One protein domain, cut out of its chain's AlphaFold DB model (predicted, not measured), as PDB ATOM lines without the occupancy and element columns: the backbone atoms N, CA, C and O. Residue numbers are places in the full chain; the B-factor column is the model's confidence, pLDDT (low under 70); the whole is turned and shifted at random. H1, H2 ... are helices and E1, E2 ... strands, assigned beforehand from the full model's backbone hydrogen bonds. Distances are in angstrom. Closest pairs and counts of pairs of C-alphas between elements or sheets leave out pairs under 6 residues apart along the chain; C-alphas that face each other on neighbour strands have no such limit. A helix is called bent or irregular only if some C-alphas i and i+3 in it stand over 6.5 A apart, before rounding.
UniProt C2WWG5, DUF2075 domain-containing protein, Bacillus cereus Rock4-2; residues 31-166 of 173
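Overview. This is residues 31 to 166 of the 173 residues of the protein "DUF2075 domain-containing protein" of Bacillus cereus Rock4-2 (UniProt C2WWG5). A small, strongly twisted sheet of four parallel strands, E2, E1, E3 and E6, has H1 beside E2 at one end of the model, and at the other end a two-stranded hairpin, E4 and E5, with H3 packed on E4. H2 bridges the two parts, with residues 126 to 134 by the hairpin and 133 to 137 grazing the four-stranded sheet. The printed part has 136 residues, with three named helices and six named strands in the order E1, H1, E2, E3, E4, E5, H2, E6, H3. The class is mixed, helices and strands, but only 63 of the residues are in named elements, under half. The whole is compact, with a radius of gyration of the C-alphas of 15.3 A and spans of 46 by 40 by 23 A.

Along the chain. Find C-alpha 37 at (165.513, 248.799, 197.707), where E1 begins; it runs 13.6 A to residue 41. H1 holds residues 65 to 71, E2 residues 85 to 87, and E3 residues 96 to 102, 14.3 A long. E4 takes residues 107 to 110 and E5 residues 113 to 116. From C-alpha 126 at (166.422, 223.337, 183.340), H2 runs 16.8 A to residue 137. E6 spans residues 141 to 148 and bends by 98 degrees at residue 144. H3, residues 153 to 165, measures 18.1 A and ends at C-alpha 165, (184.753, 242.869, 178.911); it is irregular, with C-alphas 154 and 157 7.2 A apart.

Arrangement. Look first at the sheet E2 E1 E3 E6, whose edge strands are E2 and E6. Between E1 and E3, N 40 and O 100 are 2.8 A apart, within hydrogen-bond range; between E2 and E1, N 86 and O 39 are at 3.0 A; between E3 and E6, N 101 and O 146 are at 2.8 A. E1, H1 and E2 form a strand-helix-strand unit, two parallel neighbour strands with a helix between, and its crossover is left-handed. H1 is on the sheet, at a height over the sheet of 9.7 A, and only just over none of the strands, with 2 of its C-alphas falling on E2. H2 only grazes this sheet; its closest C-alphas to E1 are those of Ile 137 and Val 40, 6.1 A. In the antiparallel hairpin, N 108 of E4 and O 115 of E5 are 2.8 A apart. The closest C-alphas of E5 and H2, Gly 116 and Phe 127, are 6.2 A apart, and those of E4 and H3, Leu 109 and Thr 158, 5.0 A. H2 and H3 are apart. In H1 and H2 every O i to N i+4 pair is within hydrogen-bond range; in H3, 7 of 9.

Size, cuts and confidence. The two farthest C-alphas, Tyr 60 and Asn 164, are 48.4 A apart. The printed part has no cut. The links E1 to H1 and H1 to E2 are long, with 23 and 13 residues. Mean pLDDT of the printed part is 93.6, and no printed residue is under 70.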
ATOM      1  N   GLN A  31     167.408 259.013 200.307       76.31
ATOM      2  CA  GLN A  31     167.066 259.797 201.500       76.31
ATOM      3  C   GLN A  31     165.547 259.917 201.702       76.31
ATOM      4  O   GLN A  31     165.098 260.294 202.780       76.31
ATOM      5  N   ASP A  32     164.768 259.629 200.655       74.12
ATOM      6  CA  ASP A  32     163.308 259.613 200.669       74.12
ATOM      7  C   ASP A  32     162.811 258.187 200.944       74.12
ATOM      8  O   ASP A  32     163.221 257.231 200.277       74.12
ATOM      9  N   ASP A  33     161.908 258.050 201.913       71.81
ATOM     10  CA  ASP A  33     161.350 256.766 202.322       71.81
ATOM     11  C   ASP A  33     160.401 256.131 201.303       71.81
ATOM     12  O   ASP A  33     160.102 254.942 201.427       71.81
ATOM     13  N   THR A  34     159.969 256.873 200.278       81.81
ATOM     14  CA  THR A  34     159.070 256.360 199.234       81.81
ATOM     15  C   THR A  34     159.732 255.372 198.277       81.81
ATOM     16  O   THR A  34     159.033 254.547 197.687       81.81
ATOM     17  N   LYS A  35     161.063 255.427 198.127       91.00
ATOM     18  CA  LYS A  35     161.793 254.524 197.233       91.00
ATOM     19  C   LYS A  35     162.178 253.219 197.916       91.00
ATOM     20  O   LYS A  35     162.606 253.173 199.072       91.00
ATOM     21  N   THR A  36     162.058 252.147 197.150       93.06
ATOM     22  CA  THR A  36     162.265 250.771 197.585       93.06
ATOM     23  C   THR A  36     163.601 250.231 197.096       93.06
ATOM     24  O   THR A  36     163.986 250.367 195.935       93.06
ATOM     25  N   VAL A  37     164.317 249.585 198.009       96.50
ATOM     26  CA  VAL A  37     165.513 248.799 197.707       96.50
ATOM     27  C   VAL A  37     165.303 247.390 198.228       96.50
ATOM     28  O   VAL A  37     164.574 247.196 199.198       96.50
ATOM     29  N   GLY A  38     165.919 246.402 197.592       97.50
ATOM     30  CA  GLY A  38     165.736 245.012 197.991       97.50
ATOM     31  C   GLY A  38     166.724 244.067 197.330       97.50
ATOM     32  O   GLY A  38     167.300 244.369 196.285       97.50
ATOM     33  N   VAL A  39     166.917 242.911 197.957       98.38
ATOM     34  CA  VAL A  39     167.737 241.818 197.429       98.38
ATOM     35  C   VAL A  39     166.878 240.871 196.595       98.38
ATOM     36  O   VAL A  39     165.837 240.398 197.041       98.38
ATOM     37  N   VAL A  40     167.339 240.530 195.400       98.00
ATOM     38  CA  VAL A  40     166.714 239.520 194.538       98.00
ATOM     39  C   VAL A  40     167.728 238.444 194.171       98.00
ATOM     40  O   VAL A  40     168.927 238.707 194.109       98.00
ATOM     41  N   CYS A  41     167.274 237.220 193.932       97.50
ATOM     42  CA  CYS A  41     168.151 236.121 193.531       97.50
ATOM     43  C   CYS A  41     167.429 235.134 192.617       97.50
ATOM     44  O   CYS A  41     166.204 235.074 192.618       97.50
ATOM     45  N   ALA A  42     168.176 234.321 191.874       95.81
ATOM     46  CA  ALA A  42     167.581 233.191 191.174       95.81
ATOM     47  C   ALA A  42     167.181 232.102 192.183       95.81
ATOM     48  O   ALA A  42     167.921 231.821 193.132       95.81
ATOM     49  N   GLY A  43     166.022 231.484 191.978       92.00
ATOM     50  CA  GLY A  43     165.533 230.375 192.781       92.00
ATOM     51  C   GLY A  43     166.366 229.112 192.574       92.00
ATOM     52  O   GLY A  43     166.860 228.833 191.477       92.00
ATOM     53  N   GLY A  44     166.498 228.317 193.635       85.19
ATOM     54  CA  GLY A  44     167.373 227.149 193.675       85.19
ATOM     55  C   GLY A  44     168.687 227.471 194.383       85.19
ATOM     56  O   GLY A  44     169.102 228.621 194.471       85.19
ATOM     57  N   ALA A  45     169.348 226.448 194.927       83.56
ATOM     58  CA  ALA A  45     170.523 226.617 195.793       83.56
ATOM     59  C   ALA A  45     170.281 227.557 197.002       83.56
ATOM     60  O   ALA A  45     171.194 228.219 197.481       83.56
ATOM     61  N   ASP A  46     169.048 227.636 197.507       84.62
ATOM     62  CA  ASP A  46     168.646 228.647 198.499       84.62
ATOM     63  C   ASP A  46     169.477 228.600 199.795       84.62
ATOM     64  O   ASP A  46     169.681 229.621 200.441       84.62
ATOM     65  N   ARG A  47     169.986 227.418 200.173       83.75
ATOM     66  CA  ARG A  47     170.726 227.197 201.430       83.75
ATOM     67  C   ARG A  47     172.179 227.680 201.422       83.75
ATOM     68  O   ARG A  47     172.765 227.754 202.494       83.75
ATOM     69  N   GLN A  48     172.768 227.936 200.255       85.75
ATOM     70  CA  GLN A  48     174.169 228.378 200.147       85.75
ATOM     71  C   GLN A  48     174.314 229.887 199.917       85.75
ATOM     72  O   GLN A  48     175.430 230.399 199.951       85.75
ATOM     73  N   LYS A  49     173.202 230.588 199.674       89.69
ATOM     74  CA  LYS A  49     173.185 232.038 199.487       89.69
ATOM     75  C   LYS A  49     173.465 232.736 200.816       89.69
ATOM     76  O   LYS A  49     172.983 232.302 201.860       89.69
ATOM     77  N   GLU A  50     174.214 233.834 200.769       94.19
ATOM     78  CA  GLU A  50     174.543 234.629 201.960       94.19
ATOM     79  C   GLU A  50     173.349 235.451 202.447       94.19
ATOM     80  O   GLU A  50     173.203 235.683 203.645       94.19
ATOM     81  N   VAL A  51     172.468 235.860 201.526       96.88
ATOM     82  CA  VAL A  51     171.153 236.414 201.868       96.88
ATOM     83  C   VAL A  51     170.102 235.312 201.707       96.88
ATOM     84  O   VAL A  51     169.909 234.827 200.587       96.88
ATOM     85  N   PRO A  52     169.417 234.901 202.790       96.81
ATOM     86  CA  PRO A  52     168.431 233.835 202.728       96.81
ATOM     87  C   PRO A  52     167.230 234.230 201.868       96.81
ATOM     88  O   PRO A  52     166.729 235.354 201.932       96.81
ATOM     89  N   VAL A  53     166.724 233.264 201.108       96.50
ATOM     90  CA  VAL A  53     165.492 233.432 200.333       96.50
ATOM     91  C   VAL A  53     164.301 233.582 201.272       96.50
ATOM     92  O   VAL A  53     164.216 232.908 202.303       96.50
ATOM     93  N   LEU A  54     163.360 234.449 200.899       95.56
ATOM     94  CA  LEU A  54     162.072 234.585 201.562       95.56
ATOM     95  C   LEU A  54     161.433 233.207 201.796       95.56
ATOM     96  O   LEU A  54     161.227 232.458 200.831       95.56
ATOM     97  N   PRO A  55     161.075 232.877 203.049       93.62
ATOM     98  CA  PRO A  55     160.446 231.605 203.344       93.62
ATOM     99  C   PRO A  55     159.111 231.467 202.608       93.62
ATOM    100  O   PRO A  55     158.467 232.449 202.239       93.62
ATOM    101  N   ARG A  56     158.667 230.223 202.412       89.81
ATOM    102  CA  ARG A  56     157.315 229.963 201.905       89.81
ATOM    103  C   ARG A  56     156.283 230.384 202.942       89.81
ATOM    104  O   ARG A  56     156.541 230.279 204.143       89.81
ATOM    105  N   ASP A  57     155.131 230.831 202.466       88.94
ATOM    106  CA  ASP A  57     153.999 231.149 203.328       88.94
ATOM    107  C   ASP A  57     153.555 229.928 204.133       88.94
ATOM    108  O   ASP A  57     153.509 228.802 203.624       88.94
ATOM    109  N   GLU A  58     153.208 230.163 205.392       88.50
ATOM    110  CA  GLU A  58     152.491 229.176 206.186       88.50
ATOM    111  C   GLU A  58     151.020 229.113 205.767       88.50
ATOM    112  O   GLU A  58     150.467 230.015 205.127       88.50
ATOM    113  N   ARG A  59     150.345 228.017 206.125       84.19
ATOM    114  CA  ARG A  59     148.933 227.852 205.786       84.19
ATOM    115  C   ARG A  59     148.119 228.965 206.457       84.19
ATOM    116  O   ARG A  59     148.084 229.040 207.678       84.19
ATOM    117  N   TYR A  60     147.433 229.770 205.643       85.75
ATOM    118  CA  TYR A  60     146.621 230.927 206.054       85.75
ATOM    119  C   TYR A  60     147.395 232.172 206.527       85.75
ATOM    120  O   TYR A  60     146.774 233.080 207.078       85.75
ATOM    121  N   GLU A  61     148.705 232.266 206.270       87.62
ATOM    122  CA  GLU A  61     149.487 233.470 206.576       87.62
ATOM    123  C   GLU A  61     148.947 234.696 205.812       87.62
ATOM    124  O   GLU A  61     148.765 234.669 204.590       87.62
ATOM    125  N   ARG A  62     148.633 235.770 206.548       89.69
ATOM    126  CA  ARG A  62     148.134 237.041 206.005       89.69
ATOM    127  C   ARG A  62     148.716 238.216 206.800       89.69
ATOM    128  O   ARG A  62     148.492 238.265 208.008       89.69
ATOM    129  N   PRO A  63     149.368 239.193 206.152       92.00
ATOM    130  CA  PRO A  63     149.742 239.222 204.731       92.00
ATOM    131  C   PRO A  63     150.769 238.132 204.372       92.00
ATOM    132  O   PRO A  63     151.539 237.707 205.230       92.00
ATOM    133  N   SER A  64     150.800 237.698 203.106       94.50
ATOM    134  CA  SER A  64     151.837 236.770 202.626       94.50
ATOM    135  C   SER A  64     153.234 237.367 202.797       94.50
ATOM    136  O   SER A  64     153.393 238.586 202.805       94.50
ATOM    137  N   LYS A  65     154.270 236.537 202.876       94.81
ATOM    138  CA  LYS A  65     155.675 236.951 202.970       94.81
ATOM    139  C   LYS A  65     156.113 237.803 201.784       94.81
ATOM    140  O   LYS A  65     156.878 238.740 201.970       94.81
ATOM    141  N   ILE A  66     155.569 237.547 200.592       95.06
ATOM    142  CA  ILE A  66     155.762 238.424 199.427       95.06
ATOM    143  C   ILE A  66     155.176 239.810 199.716       95.06
ATOM    144  O   ILE A  66     155.861 240.816 199.564       95.06
ATOM    145  N   ALA A  67     153.928 239.885 200.187       94.81
ATOM    146  CA  ALA A  67     153.326 241.168 200.525       94.81
ATOM    147  C   ALA A  67     154.110 241.874 201.643       94.81
ATOM    148  O   ALA A  67     154.386 243.064 201.514       94.81
ATOM    149  N   GLN A  68     154.531 241.140 202.678       96.31
ATOM    150  CA  GLN A  68     155.379 241.642 203.761       96.31
ATOM    151  C   GLN A  68     156.696 242.228 203.246       96.31
ATOM    152  O   GLN A  68     157.089 243.308 203.682       96.31
ATOM    153  N   TYR A  69     157.334 241.554 202.286       96.81
ATOM    154  CA  TYR A  69     158.579 242.002 201.673       96.81
ATOM    155  C   TYR A  69     158.432 243.359 200.989       96.81
ATOM    156  O   TYR A  69     159.229 244.262 201.227       96.81
ATOM    157  N   PHE A  70     157.393 243.545 200.177       94.88
ATOM    158  CA  PHE A  70     157.254 244.768 199.382       94.88
ATOM    159  C   PHE A  70     156.550 245.917 200.113       94.88
ATOM    160  O   PHE A  70     156.880 247.073 199.870       94.88
ATOM    161  N   ASN A  71     155.601 245.628 201.010       93.56
ATOM    162  CA  ASN A  71     154.613 246.629 201.437       93.56
ATOM    163  C   ASN A  71     154.517 246.866 202.952       93.56
ATOM    164  O   ASN A  71     153.742 247.725 203.367       93.56
ATOM    165  N   TYR A  72     155.253 246.131 203.795       94.69
ATOM    166  CA  TYR A  72     155.103 246.228 205.255       94.69
ATOM    167  C   TYR A  72     156.423 246.604 205.942       94.69
ATOM    168  O   TYR A  72     157.137 245.706 206.383       94.69
ATOM    169  N   PRO A  73     156.719 247.908 206.126       92.75
ATOM    170  CA  PRO A  73     157.954 248.379 206.763       92.75
ATOM    171  C   PRO A  73     158.251 247.799 208.151       92.75
ATOM    172  O   PRO A  73     159.407 247.652 208.527       92.75
ATOM    173  N   GLY A  74     157.213 247.440 208.915       94.06
ATOM    174  CA  GLY A  74     157.357 246.812 210.233       94.06
ATOM    175  C   GLY A  74     157.654 245.307 210.204       94.06
ATOM    176  O   GLY A  74     157.833 244.712 211.265       94.06
ATOM    177  N   SER A  75     157.668 244.664 209.032       95.81
ATOM    178  CA  SER A  75     157.992 243.241 208.921       95.81
ATOM    179  C   SER A  75     159.503 243.019 208.928       95.81
ATOM    180  O   SER A  75     160.257 243.736 208.272       95.81
ATOM    181  N   GLN A  76     159.952 241.943 209.581       95.50
ATOM    182  CA  GLN A  76     161.339 241.474 209.477       95.50
ATOM    183  C   GLN A  76     161.748 241.146 208.030       95.50
ATOM    184  O   GLN A  76     162.926 241.233 207.687       95.50
ATOM    185  N   TYR A  77     160.772 240.806 207.181       97.00
ATOM    186  CA  TYR A  77     160.979 240.465 205.778       97.00
ATOM    187  C   TYR A  77     161.015 241.684 204.860       97.00
ATOM    188  O   TYR A  77     161.232 241.507 203.669       97.00
ATOM    189  N   TYR A  78     160.782 242.897 205.361       96.88
ATOM    190  CA  TYR A  78     160.685 244.078 204.512       96.88
ATOM    191  C   TYR A  78     161.945 244.293 203.660       96.88
ATOM    192  O   TYR A  78     163.068 244.208 204.158       96.88
ATOM    193  N   CYS A  79     161.755 244.586 202.374       96.56
ATOM    194  CA  CYS A  79     162.808 244.645 201.363       96.56
ATOM    195  C   CYS A  79     163.952 245.592 201.737       96.56
ATOM    196  O   CYS A  79     165.115 245.201 201.628       96.56
ATOM    197  N   LYS A  80     163.634 246.777 202.281       95.62
ATOM    198  CA  LYS A  80     164.632 247.780 202.691       95.62
ATOM    199  C   LYS A  80     165.527 247.308 203.843       95.62
ATOM    200  O   LYS A  80     166.576 247.898 204.055       95.62
ATOM    201  N   ASN A  81     165.164 246.238 204.556       95.94
ATOM    202  CA  ASN A  81     166.024 245.658 205.591       95.94
ATOM    203  C   ASN A  81     167.177 244.833 204.998       95.94
ATOM    204  O   ASN A  81     168.137 244.550 205.705       95.94
ATOM    205  N   LEU A  82     167.076 244.405 203.731       97.38
ATOM    206  CA  LEU A  82     168.105 243.649 202.997       97.38
ATOM    207  C   LEU A  82     168.534 242.313 203.644       97.38
ATOM    208  O   LEU A  82     169.561 241.738 203.278       97.38
ATOM    209  N   ASN A  83     167.734 241.806 204.585       97.06
ATOM    210  CA  ASN A  83     167.987 240.559 205.316       97.06
ATOM    211  C   ASN A  83     167.486 239.314 204.578       97.06
ATOM    212  O   ASN A  83     167.912 238.208 204.897       97.06
ATOM    213  N   TYR A  84     166.585 239.492 203.611       98.00
ATOM    214  CA  TYR A  84     166.007 238.419 202.809       98.00
ATOM    215  C   TYR A  84     166.042 238.773 201.326       98.00
ATOM    216  O   TYR A  84     166.013 239.951 200.956       98.00
ATOM    217  N   SER A  85     166.061 237.746 200.481       97.62
ATOM    218  CA  SER A  85     165.966 237.880 199.034       97.62
ATOM    219  C   SER A  85     164.636 237.364 198.494       97.62
ATOM    220  O   SER A  85     164.090 236.369 198.973       97.62
ATOM    221  N   ALA A  86     164.111 238.036 197.472       97.00
ATOM    222  CA  ALA A  86     162.964 237.561 196.710       97.00
ATOM    223  C   ALA A  86     163.425 236.899 195.399       97.00
ATOM    224  O   ALA A  86     164.288 237.415 194.688       97.00
ATOM    225  N   THR A  87     162.846 235.746 195.075       96.25
ATOM    226  CA  THR A  87     163.126 235.024 193.823       96.25
ATOM    227  C   THR A  87     162.443 235.654 192.610       96.25
ATOM    228  O   THR A  87     161.513 236.449 192.741       96.25
ATOM    229  N   GLU A  88     162.832 235.243 191.407       94.31
ATOM    230  CA  GLU A  88     162.146 235.549 190.145       94.31
ATOM    231  C   GLU A  88     160.639 235.248 190.193       94.31
ATOM    232  O   GLU A  88     159.842 235.990 189.627       94.31
ATOM    233  N   PHE A  89     160.232 234.201 190.917       91.38
ATOM    234  CA  PHE A  89     158.823 233.839 191.075       91.38
ATOM    235  C   PHE A  89     158.108 234.750 192.078       91.38
ATOM    236  O   PHE A  89     156.954 235.115 191.879       91.38
ATOM    237  N   GLN A  90     158.795 235.143 193.155       92.38
ATOM    238  CA  GLN A  90     158.248 236.027 194.192       92.38
ATOM    239  C   GLN A  90     158.207 237.501 193.760       92.38
ATOM    240  O   GLN A  90     157.504 238.297 194.373       92.38
ATOM    241  N   THR A  91     158.954 237.862 192.715       88.12
ATOM    242  CA  THR A  91     159.055 239.222 192.160       88.12
ATOM    243  C   THR A  91     158.215 239.410 190.889       88.12
ATOM    244  O   THR A  91     158.292 240.452 190.239       88.12
ATOM    245  N   GLN A  92     157.400 238.425 190.495       84.31
ATOM    246  CA  GLN A  92     156.611 238.509 189.267       84.31
ATOM    247  C   GLN A  92     155.557 239.628 189.353       84.31
ATOM    248  O   GLN A  92     154.644 239.576 190.172       84.31
ATOM    249  N   GLY A  93     155.674 240.632 188.478       83.06
ATOM    250  CA  GLY A  93     154.792 241.807 188.476       83.06
ATOM    251  C   GLY A  93     155.077 242.814 189.598       83.06
ATOM    252  O   GLY A  93     154.286 243.732 189.792       83.06
ATOM    253  N   LEU A  94     156.189 242.645 190.321       90.31
ATOM    254  CA  LEU A  94     156.661 243.540 191.373       90.31
ATOM    255  C   LEU A  94     158.056 244.059 191.004       90.31
ATOM    256  O   LEU A  94     158.865 243.354 190.392       90.31
ATOM    257  N   GLU A  95     158.331 245.306 191.363       87.69
ATOM    258  CA  GLU A  95     159.578 245.996 191.035       87.69
ATOM    259  C   GLU A  95     160.123 246.712 192.270       87.69
ATOM    260  O   GLU A  95     159.385 247.009 193.210       87.69
ATOM    261  N   LEU A  96     161.429 246.963 192.254       94.31
ATOM    262  CA  LEU A  96     162.137 247.781 193.235       94.31
ATOM    263  C   LEU A  96     162.658 249.029 192.527       94.31
ATOM    264  O   LEU A  96     162.915 248.991 191.324       94.31
ATOM    265  N   ASP A  97     162.894 250.120 193.246       95.19
ATOM    266  CA  ASP A  97     163.589 251.262 192.648       95.19
ATOM    267  C   ASP A  97     165.070 250.925 192.418       95.19
ATOM    268  O   ASP A  97     165.579 251.149 191.326       95.19
ATOM    269  N   MET A  98     165.745 250.287 193.383       95.88
ATOM    270  CA  MET A  98     167.084 249.703 193.185       95.88
ATOM    271  C   MET A  98     167.124 248.238 193.628       95.88
ATOM    272  O   MET A  98     166.786 247.917 194.769       95.88
ATOM    273  N   ALA A  99     167.585 247.348 192.751       97.69
ATOM    274  CA  ALA A  99     167.749 245.934 193.077       97.69
ATOM    275  C   ALA A  99     169.208 245.594 193.422       97.69
ATOM    276  O   ALA A  99     170.136 246.017 192.737       97.69
ATOM    277  N   LEU A 100     169.415 244.776 194.452       98.38
ATOM    278  CA  LEU A 100     170.659 244.041 194.667       98.38
ATOM    279  C   LEU A 100     170.463 242.606 194.191       98.38
ATOM    280  O   LEU A 100     169.797 241.812 194.848       98.38
ATOM    281  N   VAL A 101     171.045 242.266 193.045       98.44
ATOM    282  CA  VAL A 101     171.064 240.892 192.546       98.44
ATOM    283  C   VAL A 101     172.139 240.122 193.299       98.44
ATOM    284  O   VAL A 101     173.330 240.367 193.118       98.44
ATOM    285  N   HIS A 102     171.717 239.175 194.128       98.06
ATOM    286  CA  HIS A 102     172.592 238.197 194.755       98.06
ATOM    287  C   HIS A 102     172.836 237.045 193.772       98.06
ATOM    288  O   HIS A 102     172.081 236.068 193.733       98.06
ATOM    289  N   TRP A 103     173.892 237.175 192.968       97.38
ATOM    290  CA  TRP A 103     174.371 236.115 192.083       97.38
ATOM    291  C   TRP A 103     174.931 234.950 192.909       97.38
ATOM    292  O   TRP A 103     175.390 235.139 194.036       97.38
ATOM    293  N   ASP A 104     174.914 233.740 192.360       95.50
ATOM    294  CA  ASP A 104     175.593 232.595 192.963       95.50
ATOM    295  C   ASP A 104     176.132 231.621 191.896       95.50
ATOM    296  O   ASP A 104     175.951 231.823 190.698       95.50
ATOM    297  N   ASP A 105     176.810 230.555 192.312       94.69
ATOM    298  CA  ASP A 105     177.386 229.537 191.422       94.69
ATOM    299  C   ASP A 105     176.351 228.653 190.700       94.69
ATOM    300  O   ASP A 105     176.723 227.718 189.997       94.69
ATOM    301  N   ASP A 106     175.057 228.961 190.805       95.00
ATOM    302  CA  ASP A 106     173.986 228.280 190.079       95.00
ATOM    303  C   ASP A 106     173.865 228.719 188.607       95.00
ATOM    304  O   ASP A 106     173.242 228.011 187.810       95.00
ATOM    305  N   LEU A 107     174.508 229.830 188.228       97.25
ATOM    306  CA  LEU A 107     174.794 230.229 186.849       97.25
ATOM    307  C   LEU A 107     176.200 230.838 186.784       97.25
ATOM    308  O   LEU A 107     176.500 231.790 187.491       97.25
ATOM    309  N   TYR A 108     177.079 230.334 185.929       97.56
ATOM    310  CA  TYR A 108     178.458 230.812 185.848       97.56
ATOM    311  C   TYR A 108     179.014 230.690 184.434       97.56
ATOM    312  O   TYR A 108     178.514 229.913 183.621       97.56
ATOM    313  N   LEU A 109     180.040 231.478 184.129       98.19
ATOM    314  CA  LEU A 109     180.780 231.357 182.884       98.19
ATOM    315  C   LEU A 109     181.924 230.357 183.068       98.19
ATOM    316  O   LEU A 109     182.633 230.400 184.071       98.19
ATOM    317  N   GLN A 110     182.086 229.457 182.104       98.00
ATOM    318  CA  GLN A 110     183.215 228.540 182.036       98.00
ATOM    319  C   GLN A 110     183.648 228.365 180.582       98.00
ATOM    320  O   GLN A 110     182.861 227.910 179.745       98.00
ATOM    321  N   ASN A 111     184.910 228.671 180.289       97.19
ATOM    322  CA  ASN A 111     185.504 228.585 178.953       97.19
ATOM    323  C   ASN A 111     184.685 229.351 177.894       97.19
ATOM    324  O   ASN A 111     184.433 228.844 176.800       97.19
ATOM    325  N   GLY A 112     184.212 230.550 178.235       95.00
ATOM    326  CA  GLY A 112     183.407 231.411 177.367       95.00
ATOM    327  C   GLY A 112     181.953 230.971 177.177       95.00
ATOM    328  O   GLY A 112     181.233 231.597 176.400       95.00
ATOM    329  N   ALA A 113     181.494 229.923 177.866       97.19
ATOM    330  CA  ALA A 113     180.126 229.426 177.769       97.19
ATOM    331  C   ALA A 113     179.409 229.492 179.121       97.19
ATOM    332  O   ALA A 113     179.964 229.117 180.153       97.19
ATOM    333  N   TRP A 114     178.144 229.921 179.111       97.56
ATOM    334  CA  TRP A 114     177.301 229.856 180.301       97.56
ATOM    335  C   TRP A 114     177.030 228.401 180.684       97.56
ATOM    336  O   TRP A 114     176.687 227.565 179.844       97.56
ATOM    337  N   LYS A 115     177.176 228.117 181.972       96.88
ATOM    338  CA  LYS A 115     176.882 226.851 182.637       96.88
ATOM    339  C   LYS A 115     175.978 227.131 183.825       96.88
ATOM    340  O   LYS A 115     175.967 228.237 184.354       96.88
ATOM    341  N   GLY A 116     175.217 226.132 184.241       94.06
ATOM    342  CA  GLY A 116     174.373 226.226 185.422       94.06
ATOM    343  C   GLY A 116     174.402 224.939 186.229       94.06
ATOM    344  O   GLY A 116     174.814 223.880 185.744       94.06
ATOM    345  N   GLN A 117     173.949 225.049 187.467       93.00
ATOM    346  CA  GLN A 117     173.776 223.937 188.393       93.00
ATOM    347  C   GLN A 117     172.619 224.239 189.356       93.00
ATOM    348  O   GLN A 117     171.973 225.282 189.263       93.00
ATOM    349  N   HIS A 118     172.310 223.300 190.257       90.31
ATOM    350  CA  HIS A 118     171.186 223.409 191.202       90.31
ATOM    351  C   HIS A 118     169.826 223.623 190.523       90.31
ATOM    352  O   HIS A 118     169.002 224.439 190.948       90.31
ATOM    353  N   TYR A 119     169.602 222.879 189.444       88.56
ATOM    354  CA  TYR A 119     168.379 222.944 188.665       88.56
ATOM    355  C   TYR A 119     167.150 222.445 189.426       88.56
ATOM    356  O   TYR A 119     167.235 221.585 190.306       88.56
ATOM    357  N   GLN A 120     165.989 222.956 189.019       79.75
ATOM    358  CA  GLN A 120     164.715 222.343 189.372       79.75
ATOM    359  C   GLN A 120     164.618 220.955 188.730       79.75
ATOM    360  O   GLN A 120     165.100 220.727 187.623       79.75
ATOM    361  N   TRP A 121     164.010 220.019 189.451       81.88
ATOM    362  CA  TRP A 121     163.852 218.639 189.003       81.88
ATOM    363  C   TRP A 121     162.555 218.495 188.201       81.88
ATOM    364  O   TRP A 121     161.563 219.146 188.520       81.88
ATOM    365  N   GLY A 122     162.549 217.613 187.197       85.19
ATOM    366  CA  GLY A 122     161.337 217.285 186.431       85.19
ATOM    367  C   GLY A 122     160.911 218.339 185.404       85.19
ATOM    368  O   GLY A 122     159.742 218.382 185.036       85.19
ATOM    369  N   VAL A 123     161.840 219.181 184.949       86.69
ATOM    370  CA  VAL A 123     161.616 220.181 183.895       86.69
ATOM    371  C   VAL A 123     162.372 219.797 182.623       86.69
ATOM    372  O   VAL A 123     163.431 219.178 182.699       86.69
ATOM    373  N   GLU A 124     161.821 220.162 181.466       88.38
ATOM    374  CA  GLU A 124     162.350 219.774 180.150       88.38
ATOM    375  C   GLU A 124     163.683 220.465 179.818       88.38
ATOM    376  O   GLU A 124     164.637 219.797 179.430       88.38
ATOM    377  N   ASP A 125     163.781 221.781 180.050       93.31
ATOM    378  CA  ASP A 125     165.010 222.559 179.842       93.31
ATOM    379  C   ASP A 125     165.396 223.356 181.107       93.31
ATOM    380  O   ASP A 125     165.087 224.549 181.248       93.31
ATOM    381  N   PRO A 126     166.060 222.704 182.076       92.69
ATOM    382  CA  PRO A 126     166.422 223.337 183.340       92.69
ATOM    383  C   PRO A 126     167.428 224.485 183.185       92.69
ATOM    384  O   PRO A 126     167.410 225.435 183.975       92.69
ATOM    385  N   PHE A 127     168.304 224.418 182.180       94.69
ATOM    386  CA  PHE A 127     169.304 225.454 181.944       94.69
ATOM    387  C   PHE A 127     168.660 226.721 181.384       94.69
ATOM    388  O   PHE A 127     168.919 227.815 181.888       94.69
ATOM    389  N   GLN A 128     167.747 226.586 180.420       95.12
ATOM    390  CA  GLN A 128     166.996 227.726 179.906       95.12
ATOM    391  C   GLN A 128     166.126 228.379 180.988       95.12
ATOM    392  O   GLN A 128     166.042 229.609 181.039       95.12
ATOM    393  N   ILE A 129     165.527 227.595 181.891       93.25
ATOM    394  CA  ILE A 129     164.801 228.131 183.054       93.25
ATOM    395  C   ILE A 129     165.736 228.966 183.937       93.25
ATOM    396  O   ILE A 129     165.379 230.085 184.309       93.25
ATOM    397  N   LYS A 130     166.952 228.480 184.218       94.94
ATOM    398  CA  LYS A 130     167.949 229.233 184.996       94.94
ATOM    399  C   LYS A 130     168.355 230.535 184.295       94.94
ATOM    400  O   LYS A 130     168.386 231.582 184.936       94.94
ATOM    401  N   LEU A 131     168.593 230.507 182.982       96.06
ATOM    402  CA  LEU A 131     168.864 231.722 182.203       96.06
ATOM    403  C   LEU A 131     167.699 232.719 182.273       96.06
ATOM    404  O   LEU A 131     167.921 233.920 182.419       96.06
ATOM    405  N   ASN A 132     166.457 232.238 182.196       94.94
ATOM    406  CA  ASN A 132     165.269 233.082 182.315       94.94
ATOM    407  C   ASN A 132     165.145 233.706 183.711       94.94
ATOM    408  O   ASN A 132     164.854 234.895 183.803       94.94
ATOM    409  N   ALA A 133     165.429 232.954 184.779       95.44
ATOM    410  CA  ALA A 133     165.457 233.490 186.139       95.44
ATOM    411  C   ALA A 133     166.450 234.655 186.262       95.44
ATOM    412  O   ALA A 133     166.092 235.728 186.749       95.44
ATOM    413  N   TYR A 134     167.664 234.494 185.726       96.75
ATOM    414  CA  TYR A 134     168.664 235.562 185.719       96.75
ATOM    415  C   TYR A 134     168.229 236.782 184.888       96.75
ATOM    416  O   TYR A 134     168.403 237.913 185.336       96.75
ATOM    417  N   ARG A 135     167.580 236.587 183.729       95.31
ATOM    418  CA  ARG A 135     166.983 237.695 182.951       95.31
ATOM    419  C   ARG A 135     165.933 238.471 183.752       95.31
ATOM    420  O   ARG A 135     165.887 239.698 183.671       95.31
ATOM    421  N   VAL A 136     165.102 237.774 184.529       95.69
ATOM    422  CA  VAL A 136     164.087 238.409 185.382       95.69
ATOM    423  C   VAL A 136     164.755 239.227 186.482       95.69
ATOM    424  O   VAL A 136     164.482 240.421 186.575       95.69
ATOM    425  N   ILE A 137     165.646 238.635 187.283       96.25
ATOM    426  CA  ILE A 137     166.225 239.325 188.450       96.25
ATOM    427  C   ILE A 137     167.111 240.515 188.061       96.25
ATOM    428  O   ILE A 137     167.051 241.549 188.721       96.25
ATOM    429  N   LEU A 138     167.856 240.414 186.952       95.88
ATOM    430  CA  LEU A 138     168.707 241.495 186.431       95.88
ATOM    431  C   LEU A 138     167.916 242.728 185.971       95.88
ATOM    432  O   LEU A 138     168.505 243.779 185.750       95.88
ATOM    433  N   THR A 139     166.595 242.606 185.826       92.94
ATOM    434  CA  THR A 139     165.703 243.682 185.372       92.94
ATOM    435  C   THR A 139     164.696 244.120 186.439       92.94
ATOM    436  O   THR A 139     163.746 244.822 186.113       92.94
ATOM    437  N   ARG A 140     164.853 243.708 187.711       94.62
ATOM    438  CA  ARG A 140     163.878 244.038 188.777       94.62
ATOM    439  C   ARG A 140     163.994 245.452 189.341       94.62
ATOM    440  O   ARG A 140     163.028 245.930 189.929       94.62
ATOM    441  N   GLY A 141     165.156 246.086 189.221       95.06
ATOM    442  CA  GLY A 141     165.350 247.471 189.646       95.06
ATOM    443  C   GLY A 141     164.936 248.449 188.551       95.06
ATOM    444  O   GLY A 141     165.314 248.241 187.402       95.06
ATOM    445  N   ARG A 142     164.182 249.497 188.893       94.06
ATOM    446  CA  ARG A 142     163.712 250.535 187.960       94.06
ATOM    447  C   ARG A 142     164.775 251.582 187.653       94.06
ATOM    448  O   ARG A 142     164.997 251.902 186.490       94.06
ATOM    449  N   ASP A 143     165.425 252.098 188.691       93.69
ATOM    450  CA  ASP A 143     166.501 253.082 188.567       93.69
ATOM    451  C   ASP A 143     167.843 252.391 188.297       93.69
ATOM    452  O   ASP A 143     168.731 252.961 187.661       93.69
ATOM    453  N   GLY A 144     167.997 251.145 188.756       95.00
ATOM    454  CA  GLY A 144     169.211 250.379 188.523       95.00
ATOM    455  C   GLY A 144     169.337 249.079 189.308       95.00
ATOM    456  O   GLY A 144     168.464 248.684 190.083       95.00
ATOM    457  N   THR A 145     170.478 248.424 189.110       96.75
ATOM    458  CA  THR A 145     170.855 247.167 189.752       96.75
ATOM    459  C   THR A 145     172.310 247.196 190.223       96.75
ATOM    460  O   THR A 145     173.216 247.607 189.499       96.75
ATOM    461  N   ILE A 146     172.550 246.695 191.433       98.06
ATOM    462  CA  ILE A 146     173.873 246.276 191.903       98.06
ATOM    463  C   ILE A 146     173.934 244.752 191.791       98.06
ATOM    464  O   ILE A 146     173.095 244.058 192.357       98.06
ATOM    465  N   ILE A 147     174.920 244.212 191.081       98.50
ATOM    466  CA  ILE A 147     175.167 242.771 190.989       98.50
ATOM    467  C   ILE A 147     176.252 242.400 191.999       98.50
ATOM    468  O   ILE A 147     177.421 242.760 191.843       98.50
ATOM    469  N   TYR A 148     175.869 241.656 193.029       98.50
ATOM    470  CA  TYR A 148     176.813 240.995 193.917       98.50
ATOM    471  C   TYR A 148     177.234 239.657 193.311       98.50
ATOM    472  O   TYR A 148     176.373 238.832 193.013       98.50
ATOM    473  N   ILE A 149     178.541 239.438 193.148       98.06
ATOM    474  CA  ILE A 149     179.128 238.148 192.765       98.06
ATOM    475  C   ILE A 149     180.027 237.675 193.909       98.06
ATOM    476  O   ILE A 149     181.072 238.294 194.130       98.06
ATOM    477  N   PRO A 150     179.698 236.576 194.612       97.06
ATOM    478  CA  PRO A 150     180.528 236.116 195.716       97.06
ATOM    479  C   PRO A 150     181.949 235.753 195.245       97.06
ATOM    480  O   PRO A 150     182.143 235.338 194.093       97.06
ATOM    481  N   PRO A 151     182.979 235.900 196.100       96.62
ATOM    482  CA  PRO A 151     184.380 235.605 195.785       96.62
ATOM    483  C   PRO A 151     184.677 234.093 195.693       96.62
ATOM    484  O   PRO A 151     185.572 233.575 196.355       96.62
ATOM    485  N   LYS A 152     183.914 233.366 194.869       96.12
ATOM    486  CA  LYS A 152     184.105 231.942 194.574       96.12
ATOM    487  C   LYS A 152     184.945 231.779 193.297       96.12
ATOM    488  O   LYS A 152     184.605 232.426 192.304       96.12
ATOM    489  N   PRO A 153     185.940 230.867 193.255       97.69
ATOM    490  CA  PRO A 153     186.754 230.638 192.054       97.69
ATOM    491  C   PRO A 153     185.947 230.300 190.790       97.69
ATOM    492  O   PRO A 153     186.262 230.762 189.699       97.69
ATOM    493  N   ILE A 154     184.846 229.550 190.931       97.31
ATOM    494  CA  ILE A 154     183.942 229.205 189.816       97.31
ATOM    495  C   ILE A 154     183.275 230.434 189.171       97.31
ATOM    496  O   ILE A 154     182.818 230.371 188.035       97.31
ATOM    497  N   LEU A 155     183.237 231.566 189.880       98.00
ATOM    498  CA  LEU A 155     182.654 232.824 189.416       98.00
ATOM    499  C   LEU A 155     183.707 233.825 188.920       98.00
ATOM    500  O   LEU A 155     183.346 234.942 188.550       98.00
ATOM    501  N   ASP A 156     184.992 233.461 188.885       98.38
ATOM    502  CA  ASP A 156     186.057 234.373 188.452       98.38
ATOM    503  C   ASP A 156     185.932 234.768 186.986       98.38
ATOM    504  O   ASP A 156     186.108 235.938 186.637       98.38
ATOM    505  N   GLU A 157     185.559 233.822 186.131       98.50
ATOM    506  CA  GLU A 157     185.317 234.109 184.722       98.50
ATOM    507  C   GLU A 157     184.078 234.999 184.540       98.50
ATOM    508  O   GLU A 157     184.134 235.982 183.800       98.50
ATOM    509  N   THR A 158     183.001 234.734 185.290       98.50
ATOM    510  CA  THR A 158     181.793 235.577 185.323       98.50
ATOM    511  C   THR A 158     182.128 237.010 185.741       98.50
ATOM    512  O   THR A 158     181.738 237.967 185.074       98.50
ATOM    513  N   TRP A 159     182.897 237.178 186.819       98.44
ATOM    514  CA  TRP A 159     183.347 238.486 187.288       98.44
ATOM    515  C   TRP A 159     184.191 239.213 186.240       98.44
ATOM    516  O   TRP A 159     183.967 240.394 185.980       98.44
ATOM    517  N   ASN A 160     185.139 238.519 185.607       98.25
ATOM    518  CA  ASN A 160     186.000 239.102 184.580       98.25
ATOM    519  C   ASN A 160     185.219 239.512 183.325       98.25
ATOM    520  O   ASN A 160     185.519 240.560 182.751       98.25
ATOM    521  N   LEU A 161     184.205 238.738 182.923       98.06
ATOM    522  CA  LEU A 161     183.268 239.124 181.866       98.06
ATOM    523  C   LEU A 161     182.580 240.449 182.225       98.06
ATOM    524  O   LEU A 161     182.678 241.413 181.465       98.06
ATOM    525  N   LEU A 162     181.930 240.524 183.393       97.44
ATOM    526  CA  LEU A 162     181.183 241.720 183.796       97.44
ATOM    527  C   LEU A 162     182.092 242.947 183.965       97.44
ATOM    528  O   LEU A 162     181.776 244.030 183.472       97.44
ATOM    529  N   LYS A 163     183.242 242.776 184.623       97.19
ATOM    530  CA  LYS A 163     184.161 243.869 184.949       97.19
ATOM    531  C   LYS A 163     184.999 244.327 183.762       97.19
ATOM    532  O   LYS A 163     185.094 245.521 183.512       97.19
ATOM    533  N   ASN A 164     185.651 243.409 183.051       96.62
ATOM    534  CA  ASN A 164     186.701 243.772 182.094       96.62
ATOM    535  C   ASN A 164     186.179 243.839 180.658       96.62
ATOM    536  O   ASN A 164     186.579 244.724 179.902       96.62
ATOM    537  N   GLN A 165     185.291 242.916 180.274       95.44
ATOM    538  CA  GLN A 165     184.753 242.869 178.911       95.44
ATOM    539  C   GLN A 165     183.547 243.795 178.757       95.44
ATOM    540  O   GLN A 165     183.536 244.637 177.861       95.44
ATOM    541  N   LEU A 166     182.564 243.684 179.657       95.69
ATOM    542  CA  LEU A 166     181.375 244.543 179.657       95.69
ATOM    543  C   LEU A 166     181.612 245.901 180.328       95.69
ATOM    544  O   LEU A 166     180.789 246.798 180.177       95.69
TER     545      LEU A 166